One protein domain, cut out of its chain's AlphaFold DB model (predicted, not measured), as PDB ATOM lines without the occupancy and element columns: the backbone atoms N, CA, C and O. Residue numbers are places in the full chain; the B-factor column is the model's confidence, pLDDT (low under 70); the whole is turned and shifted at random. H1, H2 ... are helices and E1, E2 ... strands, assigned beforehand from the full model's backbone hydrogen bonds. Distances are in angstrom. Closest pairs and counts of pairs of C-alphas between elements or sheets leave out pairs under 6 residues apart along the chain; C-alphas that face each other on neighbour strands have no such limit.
ATOM      1  N   TYR A 152      24.670  41.156 144.465       97.06
ATOM      2  CA  TYR A 152      25.356  40.082 143.759       97.06
ATOM      3  C   TYR A 152      26.849  40.201 144.019       97.06
ATOM      4  O   TYR A 152      27.398  41.299 143.911       97.06
ATOM      5  N   GLN A 153      27.498  39.089 144.341       96.75
ATOM      6  CA  GLN A 153      28.932  39.048 144.619       96.75
ATOM      7  C   GLN A 153      29.597  37.977 143.767       96.75
ATOM      8  O   GLN A 153      29.099  36.856 143.703       96.75
ATOM      9  N   ILE A 154      30.714  38.316 143.125       95.31
ATOM     10  CA  ILE A 154      31.575  37.343 142.454       95.31
ATOM     11  C   ILE A 154      32.496  36.737 143.509       95.31
ATOM     12  O   ILE A 154      33.223  37.471 144.187       95.31
ATOM     13  N   ILE A 155      32.486  35.409 143.618       95.19
ATOM     14  CA  ILE A 155      33.412  34.665 144.485       95.19
ATOM     15  C   ILE A 155      34.597  34.086 143.716       95.19
ATOM     16  O   ILE A 155      35.704  34.015 144.251       95.19
ATOM     17  N   SER A 156      34.393  33.737 142.448       94.12
ATOM     18  CA  SER A 156      35.453  33.308 141.544       94.12
ATOM     19  C   SER A 156      35.146  33.759 140.115       94.12
ATOM     20  O   SER A 156      33.986  33.853 139.713       94.12
ATOM     21  N   SER A 157      36.195  34.085 139.360       94.75
ATOM     22  CA  SER A 157      36.124  34.381 137.929       94.75
ATOM     23  C   SER A 157      37.286  33.693 137.225       94.75
ATOM     24  O   SER A 157      38.402  33.654 137.756       94.75
ATOM     25  N   LYS A 158      37.036  33.150 136.036       94.69
ATOM     26  CA  LYS A 158      38.073  32.606 135.157       94.69
ATOM     27  C   LYS A 158      37.817  33.029 133.719       94.69
ATOM     28  O   LYS A 158      36.677  33.046 133.263       94.69
ATOM     29  N   VAL A 159      38.889  33.327 132.994       95.75
ATOM     30  CA  VAL A 159      38.818  33.611 131.555       95.75
ATOM     31  C   VAL A 159      38.371  32.350 130.815       95.75
ATOM     32  O   VAL A 159      38.815  31.245 131.137       95.75
ATOM     33  N   ILE A 160      37.493  32.519 129.830       94.88
ATOM     34  CA  ILE A 160      37.104  31.464 128.894       94.88
ATOM     35  C   ILE A 160      37.852  31.723 127.590       94.88
ATOM     36  O   ILE A 160      37.701  32.786 126.996       94.88
ATOM     37  N   ALA A 161      38.645  30.751 127.140       91.62
ATOM     38  CA  ALA A 161      39.337  30.851 125.861       91.62
ATOM     39  C   ALA A 161      38.337  30.826 124.689       91.62
ATOM     40  O   ALA A 161      37.330  30.101 124.722       91.62
ATOM     41  N   SER A 162      38.616  31.611 123.649       85.25
ATOM     42  CA  SER A 162      37.778  31.720 122.447       85.25
ATOM     43  C   SER A 162      37.654  30.397 121.679       85.25
ATOM     44  O   SER A 162      36.612  30.131 121.081       85.25
ATOM     45  N   ASP A 163      38.661  29.527 121.775       85.19
ATOM     46  CA  ASP A 163      38.708  28.191 121.172       85.19
ATOM     47  C   ASP A 163      38.141  27.072 122.063       85.19
ATOM     48  O   ASP A 163      38.122  25.910 121.655       85.19
ATOM     49  N   SER A 164      37.647  27.394 123.263       87.44
ATOM     50  CA  SER A 164      37.045  26.390 124.141       87.44
ATOM     51  C   SER A 164      35.775  25.781 123.532       87.44
ATOM     52  O   SER A 164      35.005  26.457 122.843       87.44
ATOM     53  N   ASP A 165      35.507  24.508 123.846       86.75
ATOM     54  CA  ASP A 165      34.355  23.772 123.305       86.75
ATOM     55  C   ASP A 165      33.028  24.512 123.520       86.75
ATOM     56  O   ASP A 165      32.174  24.542 122.632       86.75
ATOM     57  N   ILE A 166      32.853  25.152 124.681       86.56
ATOM     58  CA  ILE A 166      31.638  25.904 125.019       86.56
ATOM     59  C   ILE A 166      31.484  27.166 124.160       86.56
ATOM     60  O   ILE A 166      30.381  27.445 123.691       86.56
ATOM     61  N   SER A 167      32.579  27.885 123.891       86.19
ATOM     62  CA  SER A 167      32.585  29.051 123.005       86.19
ATOM     63  C   SER A 167      32.212  28.634 121.584       86.19
ATOM     64  O   SER A 167      31.240  29.136 121.019       86.19
ATOM     65  N   VAL A 168      32.917  27.644 121.031       84.25
ATOM     66  CA  VAL A 168      32.731  27.201 119.640       84.25
ATOM     67  C   VAL A 168      31.338  26.609 119.408       84.25
ATOM     68  O   VAL A 168      30.718  26.867 118.372       84.25
ATOM     69  N   SER A 169      30.833  25.814 120.353       83.19
ATOM     70  CA  SER A 169      29.530  25.153 120.219       83.19
ATOM     71  C   SER A 169      28.348  26.097 120.434       83.19
ATOM     72  O   SER A 169      27.324  25.925 119.770       83.19
ATOM     73  N   PHE A 170      28.465  27.101 121.312       84.62
ATOM     74  CA  PHE A 170      27.363  28.018 121.607       84.62
ATOM     75  C   PHE A 170      27.287  29.217 120.665       84.62
ATOM     76  O   PHE A 170      26.190  29.642 120.295       84.62
ATOM     77  N   ILE A 171      28.431  29.760 120.236       80.81
ATOM     78  CA  ILE A 171      28.462  30.915 119.325       80.81
ATOM     79  C   ILE A 171      27.671  30.616 118.045       80.81
ATOM     80  O   ILE A 171      26.928  31.480 117.585       80.81
ATOM     81  N   LYS A 172      27.724  29.370 117.554       79.06
ATOM     82  CA  LYS A 172      26.999  28.903 116.360       79.06
ATOM     83  C   LYS A 172      25.480  28.759 116.529       79.06
ATOM     84  O   LYS A 172      24.791  28.563 115.536       79.06
ATOM     85  N   GLN A 173      24.948  28.805 117.751       85.19
ATOM     86  CA  GLN A 173      23.508  28.658 117.991       85.19
ATOM     87  C   GLN A 173      22.799  30.014 117.917       85.19
ATOM     88  O   GLN A 173      23.282  30.987 118.488       85.19
ATOM     89  N   ASN A 174      21.607  30.095 117.325       87.50
ATOM     90  CA  ASN A 174      20.835  31.351 117.256       87.50
ATOM     91  C   ASN A 174      19.995  31.612 118.511       87.50
ATOM     92  O   ASN A 174      18.836  32.012 118.437       87.50
ATOM     93  N   VAL A 175      20.577  31.354 119.677       91.94
ATOM     94  CA  VAL A 175      19.989  31.666 120.979       91.94
ATOM     95  C   VAL A 175      20.958  32.532 121.771       91.94
ATOM     96  O   VAL A 175      22.171  32.504 121.546       91.94
ATOM     97  N   ILE A 176      20.416  33.330 122.686       95.75
ATOM     98  CA  ILE A 176      21.194  34.249 123.523       95.75
ATOM     99  C   ILE A 176      21.606  33.543 124.816       95.75
ATOM    100  O   ILE A 176      22.709  33.768 125.317       95.75
ATOM    101  N   ILE A 177      20.733  32.682 125.347       98.00
ATOM    102  CA  ILE A 177      20.928  31.985 126.620       98.00
ATOM    103  C   ILE A 177      20.718  30.476 126.445       98.00
ATOM    104  O   ILE A 177      19.800  30.034 125.756       98.00
ATOM    105  N   ALA A 178      21.556  29.684 127.103       97.94
ATOM    106  CA  ALA A 178      21.402  28.243 127.271       97.94
ATOM    107  C   ALA A 178      21.886  27.820 128.662       97.94
ATOM    108  O   ALA A 178      22.338  28.643 129.459       97.94
ATOM    109  N   CYS A 179      21.812  26.533 128.973       97.94
ATOM    110  CA  CYS A 179      22.408  25.970 130.179       97.94
ATOM    111  C   CYS A 179      23.196  24.699 129.864       97.94
ATOM    112  O   CYS A 179      22.973  24.062 128.836       97.94
ATOM    113  N   VAL A 180      24.101  24.316 130.759       97.50
ATOM    114  CA  VAL A 180      24.885  23.081 130.642       97.50
ATOM    115  C   VAL A 180      24.371  22.051 131.639       97.50
ATOM    116  O   VAL A 180      24.266  22.339 132.832       97.50
ATOM    117  N   ILE A 181      24.063  20.849 131.155       97.25
ATOM    118  CA  ILE A 181      23.680  19.692 131.971       97.25
ATOM    119  C   ILE A 181      24.585  18.532 131.565       97.25
ATOM    120  O   ILE A 181      24.570  18.127 130.401       97.25
ATOM    121  N   SER A 182      25.370  18.009 132.508       94.75
ATOM    122  CA  SER A 182      26.313  16.909 132.270       94.75
ATOM    123  C   SER A 182      27.275  17.206 131.116       94.75
ATOM    124  O   SER A 182      27.508  16.366 130.251       94.75
ATOM    125  N   GLY A 183      27.789  18.440 131.068       91.31
ATOM    126  CA  GLY A 183      28.684  18.915 130.005       91.31
ATOM    127  C   GLY A 183      28.023  19.227 128.655       91.31
ATOM    128  O   GLY A 183      28.713  19.682 127.746       91.31
ATOM    129  N   VAL A 184      26.708  19.037 128.500       93.50
ATOM    130  CA  VAL A 184      25.990  19.264 127.232       93.50
ATOM    131  C   VAL A 184      25.179  20.557 127.281       93.50
ATOM    132  O   VAL A 184      24.440  20.792 128.237       93.50
ATOM    133  N   ILE A 185      25.281  21.379 126.230       95.25
ATOM    134  CA  ILE A 185      24.475  22.598 126.069       95.25
ATOM    135  C   ILE A 185      23.031  22.228 125.730       95.25
ATOM    136  O   ILE A 185      22.767  21.520 124.760       95.25
ATOM    137  N   GLN A 186      22.095  22.751 126.513       96.44
ATOM    138  CA  GLN A 186      20.660  22.556 126.356       96.44
ATOM    139  C   GLN A 186      19.906  23.879 126.514       96.44
ATOM    140  O   GLN A 186      20.440  24.867 127.020       96.44
ATOM    141  N   LYS A 187      18.635  23.893 126.101       97.38
ATOM    142  CA  LYS A 187      17.737  25.034 126.321       97.38
ATOM    143  C   LYS A 187      17.619  25.358 127.808       97.38
ATOM    144  O   LYS A 187      17.566  24.445 128.633       97.38
ATOM    145  N   ALA A 188      17.531  26.639 128.138       98.12
ATOM    146  CA  ALA A 188      17.432  27.116 129.511       98.12
ATOM    147  C   ALA A 188      15.964  27.175 129.974       98.12
ATOM    148  O   ALA A 188      15.471  28.226 130.386       98.12
ATOM    149  N   THR A 189      15.268  26.039 129.886       98.62
ATOM    150  CA  THR A 189      13.880  25.881 130.349       98.62
ATOM    151  C   THR A 189      13.817  25.741 131.875       98.62
ATOM    152  O   THR A 189      14.815  25.351 132.490       98.62
ATOM    153  N   PRO A 190      12.658  25.979 132.518       98.69
ATOM    154  CA  PRO A 190      12.511  25.835 133.960       98.69
ATOM    155  C   PRO A 190      12.981  24.493 134.525       98.69
ATOM    156  O   PRO A 190      13.644  24.464 135.561       98.69
ATOM    157  N   ASP A 191      12.685  23.384 133.847       98.44
ATOM    158  CA  ASP A 191      13.105  22.054 134.301       98.44
ATOM    159  C   ASP A 191      14.609  21.838 134.155       98.44
ATOM    160  O   ASP A 191      15.253  21.333 135.076       98.44
ATOM    161  N   ASN A 192      15.194  22.310 133.055       98.69
ATOM    162  CA  ASN A 192      16.634  22.240 132.848       98.69
ATOM    163  C   ASN A 192      17.388  23.111 133.863       98.69
ATOM    164  O   ASN A 192      18.395  22.680 134.421       98.69
ATOM    165  N   LEU A 193      16.874  24.299 134.187       98.50
ATOM    166  CA  LEU A 193      17.477  25.203 135.170       98.50
ATOM    167  C   LEU A 193      17.507  24.629 136.590       98.50
ATOM    168  O   LEU A 193      18.431  24.937 137.349       98.50
ATOM    169  N   LYS A 194      16.547  23.768 136.955       98.12
ATOM    170  CA  LYS A 194      16.549  23.079 138.258       98.12
ATOM    171  C   LYS A 194      17.785  22.206 138.444       98.12
ATOM    172  O   LYS A 194      18.291  22.130 139.559       98.12
ATOM    173  N   VAL A 195      18.290  21.604 137.365       97.94
ATOM    174  CA  VAL A 195      19.360  20.593 137.412       97.94
ATOM    175  C   VAL A 195      20.665  21.018 136.739       97.94
ATOM    176  O   VAL A 195      21.678  20.357 136.933       97.94
ATOM    177  N   CYS A 196      20.673  22.109 135.969       98.31
ATOM    178  CA  CYS A 196      21.864  22.540 135.238       98.31
ATOM    179  C   CYS A 196      23.031  22.911 136.157       98.31
ATOM    180  O   CYS A 196      22.846  23.340 137.297       98.31
ATOM    181  N   GLU A 197      24.244  22.758 135.642       97.38
ATOM    182  CA  GLU A 197      25.492  23.091 136.330       97.38
ATOM    183  C   GLU A 197      25.772  24.594 136.242       97.38
ATOM    184  O   GLU A 197      26.171  25.227 137.218       97.38
ATOM    185  N   LYS A 198      25.537  25.168 135.058       97.88
ATOM    186  CA  LYS A 198      25.792  26.574 134.743       97.88
ATOM    187  C   LYS A 198      24.879  27.076 133.629       97.88
ATOM    188  O   LYS A 198      24.404  26.291 132.803       97.88
ATOM    189  N   VAL A 199      24.699  28.391 133.575       98.62
ATOM    190  CA  VAL A 199      24.065  29.096 132.449       98.62
ATOM    191  C   VAL A 199      25.142  29.627 131.504       98.62
ATOM    192  O   VAL A 199      26.216  30.032 131.939       98.62
ATOM    193  N   VAL A 200      24.858  29.632 130.207       98.19
ATOM    194  CA  VAL A 200      25.707  30.205 129.158       98.19
ATOM    195  C   VAL A 200      24.954  31.366 128.528       98.19
ATOM    196  O   VAL A 200      23.794  31.211 128.151       98.19
ATOM    197  N   PHE A 201      25.592  32.526 128.433       97.94
ATOM    198  CA  PHE A 201      24.971  33.765 127.978       97.94
ATOM    199  C   PHE A 201      25.884  34.480 126.984       97.94
ATOM    200  O   PHE A 201      27.055  34.715 127.281       97.94
ATOM    201  N   LYS A 202      25.344  34.845 125.816       96.31
ATOM    202  CA  LYS A 202      25.998  35.769 124.883       96.31
ATOM    203  C   LYS A 202      25.884  37.185 125.441       96.31
ATOM    204  O   LYS A 202      24.845  37.824 125.294       96.31
ATOM    205  N   ASP A 203      26.915  37.628 126.149       97.06
ATOM    206  CA  ASP A 203      26.866  38.834 126.970       97.06
ATOM    207  C   ASP A 203      26.788  40.107 126.122       97.06
ATOM    208  O   ASP A 203      27.471  40.257 125.114       97.06
ATOM    209  N   PHE A 204      25.963  41.059 126.557       97.06
ATOM    210  CA  PHE A 204      25.754  42.342 125.873       97.06
ATOM    211  C   PHE A 204      26.726  43.435 126.343       97.06
ATOM    212  O   PHE A 204      26.499  44.627 126.122       97.06
ATOM    213  N   SER A 205      27.808  43.036 127.013       96.75
ATOM    214  CA  SER A 205      28.880  43.899 127.502       96.75
ATOM    215  C   SER A 205      30.234  43.342 127.082       96.75
ATOM    216  O   SER A 205      30.461  42.146 127.200       96.75
ATOM    217  N   HIS A 206      31.153  44.215 126.677       94.56
ATOM    218  CA  HIS A 206      32.585  43.912 126.527       94.56
ATOM    219  C   HIS A 206      33.431  44.551 127.641       94.56
ATOM    220  O   HIS A 206      34.659  44.561 127.600       94.56
ATOM    221  N   LEU A 207      32.798  45.108 128.683       94.25
ATOM    222  CA  LEU A 207      33.543  45.598 129.840       94.25
ATOM    223  C   LEU A 207      34.132  44.413 130.610       94.25
ATOM    224  O   LEU A 207      33.415  43.491 131.007       94.25
ATOM    225  N   LYS A 208      35.448  44.436 130.825       91.00
ATOM    226  CA  LYS A 208      36.185  43.387 131.541       91.00
ATOM    227  C   LYS A 208      35.546  43.088 132.904       91.00
ATOM    228  O   LYS A 208      35.366  44.011 133.694       91.00
ATOM    229  N   ASP A 209      35.218  41.816 133.147       91.44
ATOM    230  CA  ASP A 209      34.599  41.296 134.381       91.44
ATOM    231  C   ASP A 209      33.268  41.977 134.783       91.44
ATOM    232  O   ASP A 209      32.801  41.853 135.917       91.44
ATOM    233  N   ILE A 210      32.643  42.724 133.867       96.56
ATOM    234  CA  ILE A 210      31.399  43.464 134.104       96.56
ATOM    235  C   ILE A 210      30.388  43.030 133.042       96.56
ATOM    236  O   ILE A 210      30.448  43.521 131.907       96.56
ATOM    237  N   PRO A 211      29.450  42.131 133.376       98.12
ATOM    238  CA  PRO A 211      28.442  41.692 132.434       98.12
ATOM    239  C   PRO A 211      27.329  42.728 132.268       98.12
ATOM    240  O   PRO A 211      27.182  43.676 133.049       98.12
ATOM    241  N   SER A 212      26.512  42.552 131.239       98.19
ATOM    242  CA  SER A 212      25.337  43.392 131.003       98.19
ATOM    243  C   SER A 212      24.271  43.235 132.096       98.19
ATOM    244  O   SER A 212      24.121  42.180 132.720       98.19
ATOM    245  N   ALA A 213      23.477  44.284 132.328       98.31
ATOM    246  CA  ALA A 213      22.441  44.291 133.364       98.31
ATOM    247  C   ALA A 213      21.315  43.264 133.139       98.31
ATOM    248  O   ALA A 213      20.610  42.934 134.095       98.31
ATOM    249  N   VAL A 214      21.161  42.705 131.931       97.75
ATOM    250  CA  VAL A 214      20.251  41.566 131.667       97.75
ATOM    251  C   VAL A 214      20.608  40.342 132.514       97.75
ATOM    252  O   VAL A 214      19.725  39.569 132.874       97.75
ATOM    253  N   THR A 215      21.864  40.210 132.942       98.69
ATOM    254  CA  THR A 215      22.313  39.161 133.875       98.69
ATOM    255  C   THR A 215      21.456  39.093 135.144       98.69
ATOM    256  O   THR A 215      21.228  38.016 135.690       98.69
ATOM    257  N   LYS A 216      20.910  40.227 135.599       98.62
ATOM    258  CA  LYS A 216      19.995  40.268 136.748       98.62
ATOM    259  C   LYS A 216      18.707  39.488 136.493       98.62
ATOM    260  O   LYS A 216      18.232  38.811 137.402       98.62
ATOM    261  N   ASN A 217      18.193  39.519 135.264       98.75
ATOM    262  CA  ASN A 217      17.006  38.769 134.859       98.75
ATOM    263  C   ASN A 217      17.285  37.268 134.980       98.75
ATOM    264  O   ASN A 217      16.517  36.557 135.626       98.75
ATOM    265  N   ILE A 218      18.428  36.822 134.435       98.81
ATOM    266  CA  ILE A 218      18.904  35.429 134.490       98.81
ATOM    267  C   ILE A 218      18.970  34.956 135.944       98.81
ATOM    268  O   ILE A 218      18.316  33.983 136.309       98.81
ATOM    269  N   LEU A 219      19.715  35.676 136.789       98.56
ATOM    270  CA  LEU A 219      19.909  35.320 138.197       98.56
ATOM    271  C   LEU A 219      18.588  35.313 138.980       98.56
ATOM    272  O   LEU A 219      18.372  34.455 139.834       98.56
ATOM    273  N   THR A 220      17.680  36.243 138.686       98.06
ATOM    274  CA  THR A 220      16.384  36.348 139.377       98.06
ATOM    275  C   THR A 220      15.439  35.212 139.010       98.06
ATOM    276  O   THR A 220      14.790  34.658 139.895       98.06
ATOM    277  N   VAL A 221      15.356  34.846 137.730       98.56
ATOM    278  CA  VAL A 221      14.546  33.701 137.293       98.56
ATOM    279  C   VAL A 221      15.148  32.409 137.832       98.56
ATOM    280  O   VAL A 221      14.452  31.622 138.473       98.56
ATOM    281  N   TRP A 222      16.454  32.216 137.640       98.44
ATOM    282  CA  TRP A 222      17.118  30.976 138.017       98.44
ATOM    283  C   TRP A 222      17.050  30.721 139.527       98.44
ATOM    284  O   TRP A 222      16.688  29.622 139.936       98.44
ATOM    285  N   SER A 223      17.275  31.745 140.358       97.19
ATOM    286  CA  SER A 223      17.186  31.612 141.821       97.19
ATOM    287  C   SER A 223      15.784  31.326 142.353       97.19
ATOM    288  O   SER A 223      15.643  30.680 143.391       97.19
ATOM    289  N   LYS A 224      14.736  31.764 141.646       96.31
ATOM    290  CA  LYS A 224      13.345  31.427 141.985       96.31
ATOM    291  C   LYS A 224      12.991  29.984 141.625       96.31
ATOM    292  O   LYS A 224      12.180  29.378 142.317       96.31
ATOM    293  N   LEU A 225      13.581  29.444 140.560       97.69
ATOM    294  CA  LEU A 225      13.343  28.072 140.099       97.69
ATOM    295  C   LEU A 225      14.204  27.038 140.833       97.69
ATOM    296  O   LEU A 225      13.770  25.906 141.039       97.69
ATOM    297  N   SER A 226      15.429  27.414 141.194       96.75
ATOM    298  CA  SER A 226      16.436  26.534 141.783       96.75
ATOM    299  C   SER A 226      17.237  27.303 142.839       96.75
ATOM    300  O   SER A 226      18.242  27.932 142.506       96.75
ATOM    301  N   PRO A 227      16.801  27.282 144.112       94.50
ATOM    302  CA  PRO A 227      17.559  27.878 145.206       94.50
ATOM    303  C   PRO A 227      18.909  27.175 145.381       94.50
ATOM    304  O   PRO A 227      18.968  25.960 145.573       94.50
ATOM    305  N   ARG A 228      19.993  27.948 145.306       95.38
ATOM    306  CA  ARG A 228      21.386  27.487 145.389       95.38
ATOM    307  C   ARG A 228      22.216  28.447 146.233       95.38
ATOM    308  O   ARG A 228      21.857  29.618 146.358       95.38
ATOM    309  N   GLU A 229      23.334  27.957 146.764       95.12
ATOM    310  CA  GLU A 229      24.337  28.803 147.429       95.12
ATOM    311  C   GLU A 229      25.018  29.741 146.425       95.12
ATOM    312  O   GLU A 229      25.181  30.932 146.690       95.12
ATOM    313  N   THR A 230      25.365  29.208 145.249       97.56
ATOM    314  CA  THR A 230      26.061  29.934 144.185       97.56
ATOM    315  C   THR A 230      25.454  29.624 142.814       97.56
ATOM    316  O   THR A 230      24.814  28.590 142.597       97.56
ATOM    317  N   TYR A 231      25.637  30.553 141.877       98.38
ATOM    318  CA  TYR A 231      25.154  30.474 140.502       98.38
ATOM    319  C   TYR A 231      26.328  30.713 139.561       98.38
ATOM    320  O   TYR A 231      26.952  31.772 139.604       98.38
ATOM    321  N   THR A 232      26.622  29.742 138.699       98.44
ATOM    322  CA  THR A 232      27.714  29.857 137.725       98.44
ATOM    323  C   THR A 232      27.170  30.287 136.367       98.44
ATOM    324  O   THR A 232      26.261  29.647 135.831       98.44
ATOM    325  N   ILE A 233      27.733  31.357 135.799       98.62
ATOM    326  CA  ILE A 233      27.388  31.854 134.462       98.62
ATOM    327  C   ILE A 233      28.654  31.981 133.611       98.62
ATOM    328  O   ILE A 233      29.632  32.595 134.031       98.62
ATOM    329  N   CYS A 234      28.616  31.428 132.399       98.00
ATOM    330  CA  CYS A 234      29.588  31.685 131.340       98.00
ATOM    331  C   CYS A 234      29.113  32.865 130.485       98.00
ATOM    332  O   CYS A 234      28.121  32.748 129.762       98.00
ATOM    333  N   PHE A 235      29.831  33.980 130.554       97.69
ATOM    334  CA  PHE A 235      29.629  35.168 129.731       97.69
ATOM    335  C   PHE A 235      30.501  35.054 128.482       97.69
ATOM    336  O   PHE A 235      31.714  35.262 128.535       97.69
ATOM    337  N   LEU A 236      29.878  34.681 127.366       95.69
ATOM    338  CA  LEU A 236      30.535  34.553 126.072       95.69
ATOM    339  C   LEU A 236      30.396  35.851 125.286       95.69
ATOM    340  O   LEU A 236      29.303  36.402 125.164       95.69
ATOM    341  N   ARG A 237      31.518  36.327 124.765       93.62
ATOM    342  CA  ARG A 237      31.674  37.601 124.060       93.62
ATOM    343  C   ARG A 237      32.355  37.348 122.722       93.62
ATOM    344  O   ARG A 237      32.991  36.311 122.543       93.62
ATOM    345  N   SER A 238      32.192  38.267 121.776       88.38
ATOM    346  CA  SER A 238      32.841  38.149 120.462       88.38
ATOM    347  C   SER A 238      34.325  38.515 120.490       88.38
ATOM    348  O   SER A 238      35.034  38.247 119.522       88.38
ATOM    349  N   ASP A 239      34.803  39.096 121.592       87.44
ATOM    350  CA  ASP A 239      36.214  39.346 121.851       87.44
ATOM    351  C   ASP A 239      36.818  38.337 122.851       87.44
ATOM    352  O   ASP A 239      36.155  37.447 123.391       87.44
ATOM    353  N   GLU A 240      38.108  38.504 123.142       88.00
ATOM    354  CA  GLU A 240      38.860  37.651 124.075       88.00
ATOM    355  C   GLU A 240      38.532  37.922 125.560       88.00
ATOM    356  O   GLU A 240      39.254  37.472 126.451       88.00
ATOM    357  N   SER A 241      37.474  38.686 125.865       92.50
ATOM    358  CA  SER A 241      37.101  39.053 127.240       92.50
ATOM    359  C   SER A 241      36.026  38.149 127.852       92.50
ATOM    360  O   SER A 241      35.468  38.482 128.902       92.50
ATOM    361  N   SER A 242      35.735  37.010 127.218       95.94
ATOM    362  CA  SER A 242      34.825  35.987 127.743       95.94
ATOM    363  C   SER A 242      35.295  35.457 129.104       95.94
ATOM    364  O   SER A 242      36.486  35.223 129.328       95.94
ATOM    365  N   PHE A 243      34.360  35.232 130.028       96.88
ATOM    366  CA  PHE A 243      34.679  34.778 131.383       96.88
ATOM    367  C   PHE A 243      33.543  33.960 132.006       96.88
ATOM    368  O   PHE A 243      32.369  34.144 131.700       96.88
ATOM    369  N   GLU A 244      33.891  33.029 132.887       97.25
ATOM    370  CA  GLU A 244      32.956  32.322 133.758       97.25
ATOM    371  C   GLU A 244      33.050  32.947 135.144       97.25
ATOM    372  O   GLU A 244      34.156  33.108 135.659       97.25
ATOM    373  N   ALA A 245      31.908  33.273 135.745       97.75
ATOM    374  CA  ALA A 245      31.853  33.750 137.118       97.75
ATOM    375  C   ALA A 245      30.916  32.895 137.961       97.75
ATOM    376  O   ALA A 245      29.814  32.537 137.537       97.75
ATOM    377  N   GLU A 246      31.351  32.633 139.186       97.94
ATOM    378  CA  GLU A 246      30.532  32.052 140.235       97.94
ATOM    379  C   GLU A 246      30.012  33.173 141.141       97.94
ATOM    380  O   GLU A 246      30.781  34.003 141.644       97.94
ATOM    381  N   ILE A 247      28.690  33.232 141.295       98.25
ATOM    382  CA  ILE A 247      27.977  34.389 141.835       98.25
ATOM    383  C   ILE A 247      27.137  33.973 143.042       98.25
ATOM    384  O   ILE A 247      26.315  33.063 142.951       98.25
ATOM    385  N   ILE A 248      27.281  34.695 144.150       97.62
ATOM    386  CA  ILE A 248      26.363  34.636 145.293       97.62
ATOM    387  C   ILE A 248      25.273  35.690 145.104       97.62
ATOM    388  O   ILE A 248      25.556  36.841 144.758       97.62
ATOM    389  N   ILE A 249      24.024  35.301 145.367       96.44
ATOM    390  CA  ILE A 249      22.882  36.217 145.421       96.44
ATOM    391  C   ILE A 249      22.502  36.424 146.883       96.44
ATOM    392  O   ILE A 249      21.994  35.515 147.537       96.44
ATOM    393  N   ASN A 250      22.673  37.644 147.377       93.81
ATOM    394  CA  ASN A 250      22.128  38.042 148.667       93.81
ATOM    395  C   ASN A 250      20.745  38.636 148.418       93.81
ATOM    396  O   ASN A 250      20.616  39.797 148.023       93.81
ATOM    397  N   ASN A 251      19.705  37.820 148.581       83.50
ATOM    398  CA  ASN A 251      18.332  38.278 148.399       83.50
ATOM    399  C   ASN A 251      17.971  39.319 149.465       83.50
ATOM    400  O   ASN A 251      18.242  39.133 150.650       83.50
ATOM    401  N   GLY A 252      17.328  40.408 149.042       75.56
ATOM    402  CA  GLY A 252      16.704  41.331 149.979       75.56
ATOM    403  C   GLY A 252      15.483  40.695 150.648       75.56
ATOM    404  O   GLY A 252      14.861  39.785 150.104       75.56
ATOM    405  N   ASN A 253      15.089  41.221 151.808       73.88
ATOM    406  CA  ASN A 253      13.885  40.774 152.524       73.88
ATOM    407  C   ASN A 253      12.572  41.215 151.841       73.88
ATOM    408  O   ASN A 253      11.488  40.901 152.331       73.88
ATOM    409  N   ASN A 254      12.645  41.986 150.751       78.50
ATOM    410  CA  ASN A 254      11.481  42.561 150.091       78.50
ATOM    411  C   ASN A 254      10.992  41.642 148.951       78.50
ATOM    412  O   ASN A 254      11.742  41.407 148.003       78.50
ATOM    413  N   PRO A 255       9.728  41.169 148.975       79.12
ATOM    414  CA  PRO A 255       9.178  40.341 147.900       79.12
ATOM    415  C   PRO A 255       8.934  41.117 146.594       79.12
ATOM    416  O   PRO A 255       8.599  40.515 145.573       79.12
ATOM    417  N   SER A 256       9.052  42.449 146.608       90.88
ATOM    418  CA  SER A 256       8.801  43.278 145.434       90.88
ATOM    419  C   SER A 256       9.899  43.153 144.371       90.88
ATOM    420  O   SER A 256      11.059  42.862 144.660       90.88
ATOM    421  N   LEU A 257       9.518  43.384 143.114       95.38
ATOM    422  CA  LEU A 257      10.435  43.402 141.980       95.38
ATOM    423  C   LEU A 257      10.928  44.831 141.736       95.38
ATOM    424  O   LEU A 257      10.124  45.738 141.485       95.38
ATOM    425  N   LYS A 258      12.246  45.021 141.753       96.75
ATOM    426  CA  LYS A 258      12.898  46.243 141.286       96.75
ATOM    427  C   LYS A 258      13.226  46.090 139.809       96.75
ATOM    428  O   LYS A 258      13.903  45.140 139.428       96.75
TER     429      LYS A 258
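What this domain is: This is residues 152 to 258 of the 283 residues of the protein "E1" of Kluyveromyces marxianus (UniProt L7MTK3). One strongly twisted sheet of six strands curls round the longest helix, H3, while H1 packs over the sheet at E4 and H2 grazes the sheet beside E2 and touches H3. The printed part has 107 residues, with three named helices and six named strands in the order E1 H1 E2 E3 H2 E4 H3 E5 E6. The sheet runs E1 E6 E5 E4 E2 E3 and is mixed; the class is mixed, helices and strands. The whole is compact, with a radius of gyration of the C-alphas of 13.4 A and spans of 42 by 29 by 22 A.

Where its parts are: Begin at C-alpha 152, at (25.356, 40.082, 143.759), where strand E1, residues 152 to 159, starts; it bends by 69 degrees at residue 155 and measures 19.3 A. Next across the sheet find E6, residues 243 to 250, 21.6 A, ending at C-alpha 250, (22.128, 38.042, 148.667). Then come E5, residues 231 to 236, 15.9 A, E4, residues 198 to 202, 13.5 A, E2, residues 177 to 181, 13.7 A, and E3, residues 184 to 186, 6.3 A. Helix H3, residues 215 to 225, runs 15.6 A from (22.313, 39.161, 133.875). H1 is residues 165 to 171, 10.1 A, and H2 residues 190 to 195, 9.3 A.

How they stand to each other: Look first at E5 and E4, parallel at 28 degrees, with N 234 and O 199 2.8 A apart. E5 and E6 form a hairpin, antiparallel, with N 231 and O 247 at 2.8 A; E1 is antiparallel to E6, with N 244 and O 158 at 2.8 A. On the other side of E4, E2 is antiparallel to it, with N 200 and O 178 at 2.8 A, and E2 and E3 form a hairpin, with N 186 and O 179 at 2.8 A. E4, H3, E5 is a strand-helix-strand unit, two parallel neighbour strands with a helix between, its crossover right-handed; E3, H2, E4 is a split one, with E2 between its strands, also right-handed. H3 on one face of the sheet gives two layers; its closest C-alphas to E5 are Leu 219 and Tyr 231, 7.5 A. H2 touches H3, about perpendicular at 81 degrees, closest at the C-alphas of Lys 194 and Leu 225, 6.2 A. H1 is on the sheet at a height of 7.9 A, only just over E4, with 3 of its C-alphas falling on it, and slantwise to the strands at 34 degrees to E4 on the local plane. Each O i to N i+4 pair is within hydrogen-bond range in H1 and H3, but 1 of 2 in H2.

The domain as a whole: The C-alphas farthest apart are those of Asp 163 and Asn 254, 42.2 A. The printed part has no cut, and the link from E4 to H3, residues 203 to 214, is long. The mean pLDDT of the printed part is 94.0, and no printed residue is under 70.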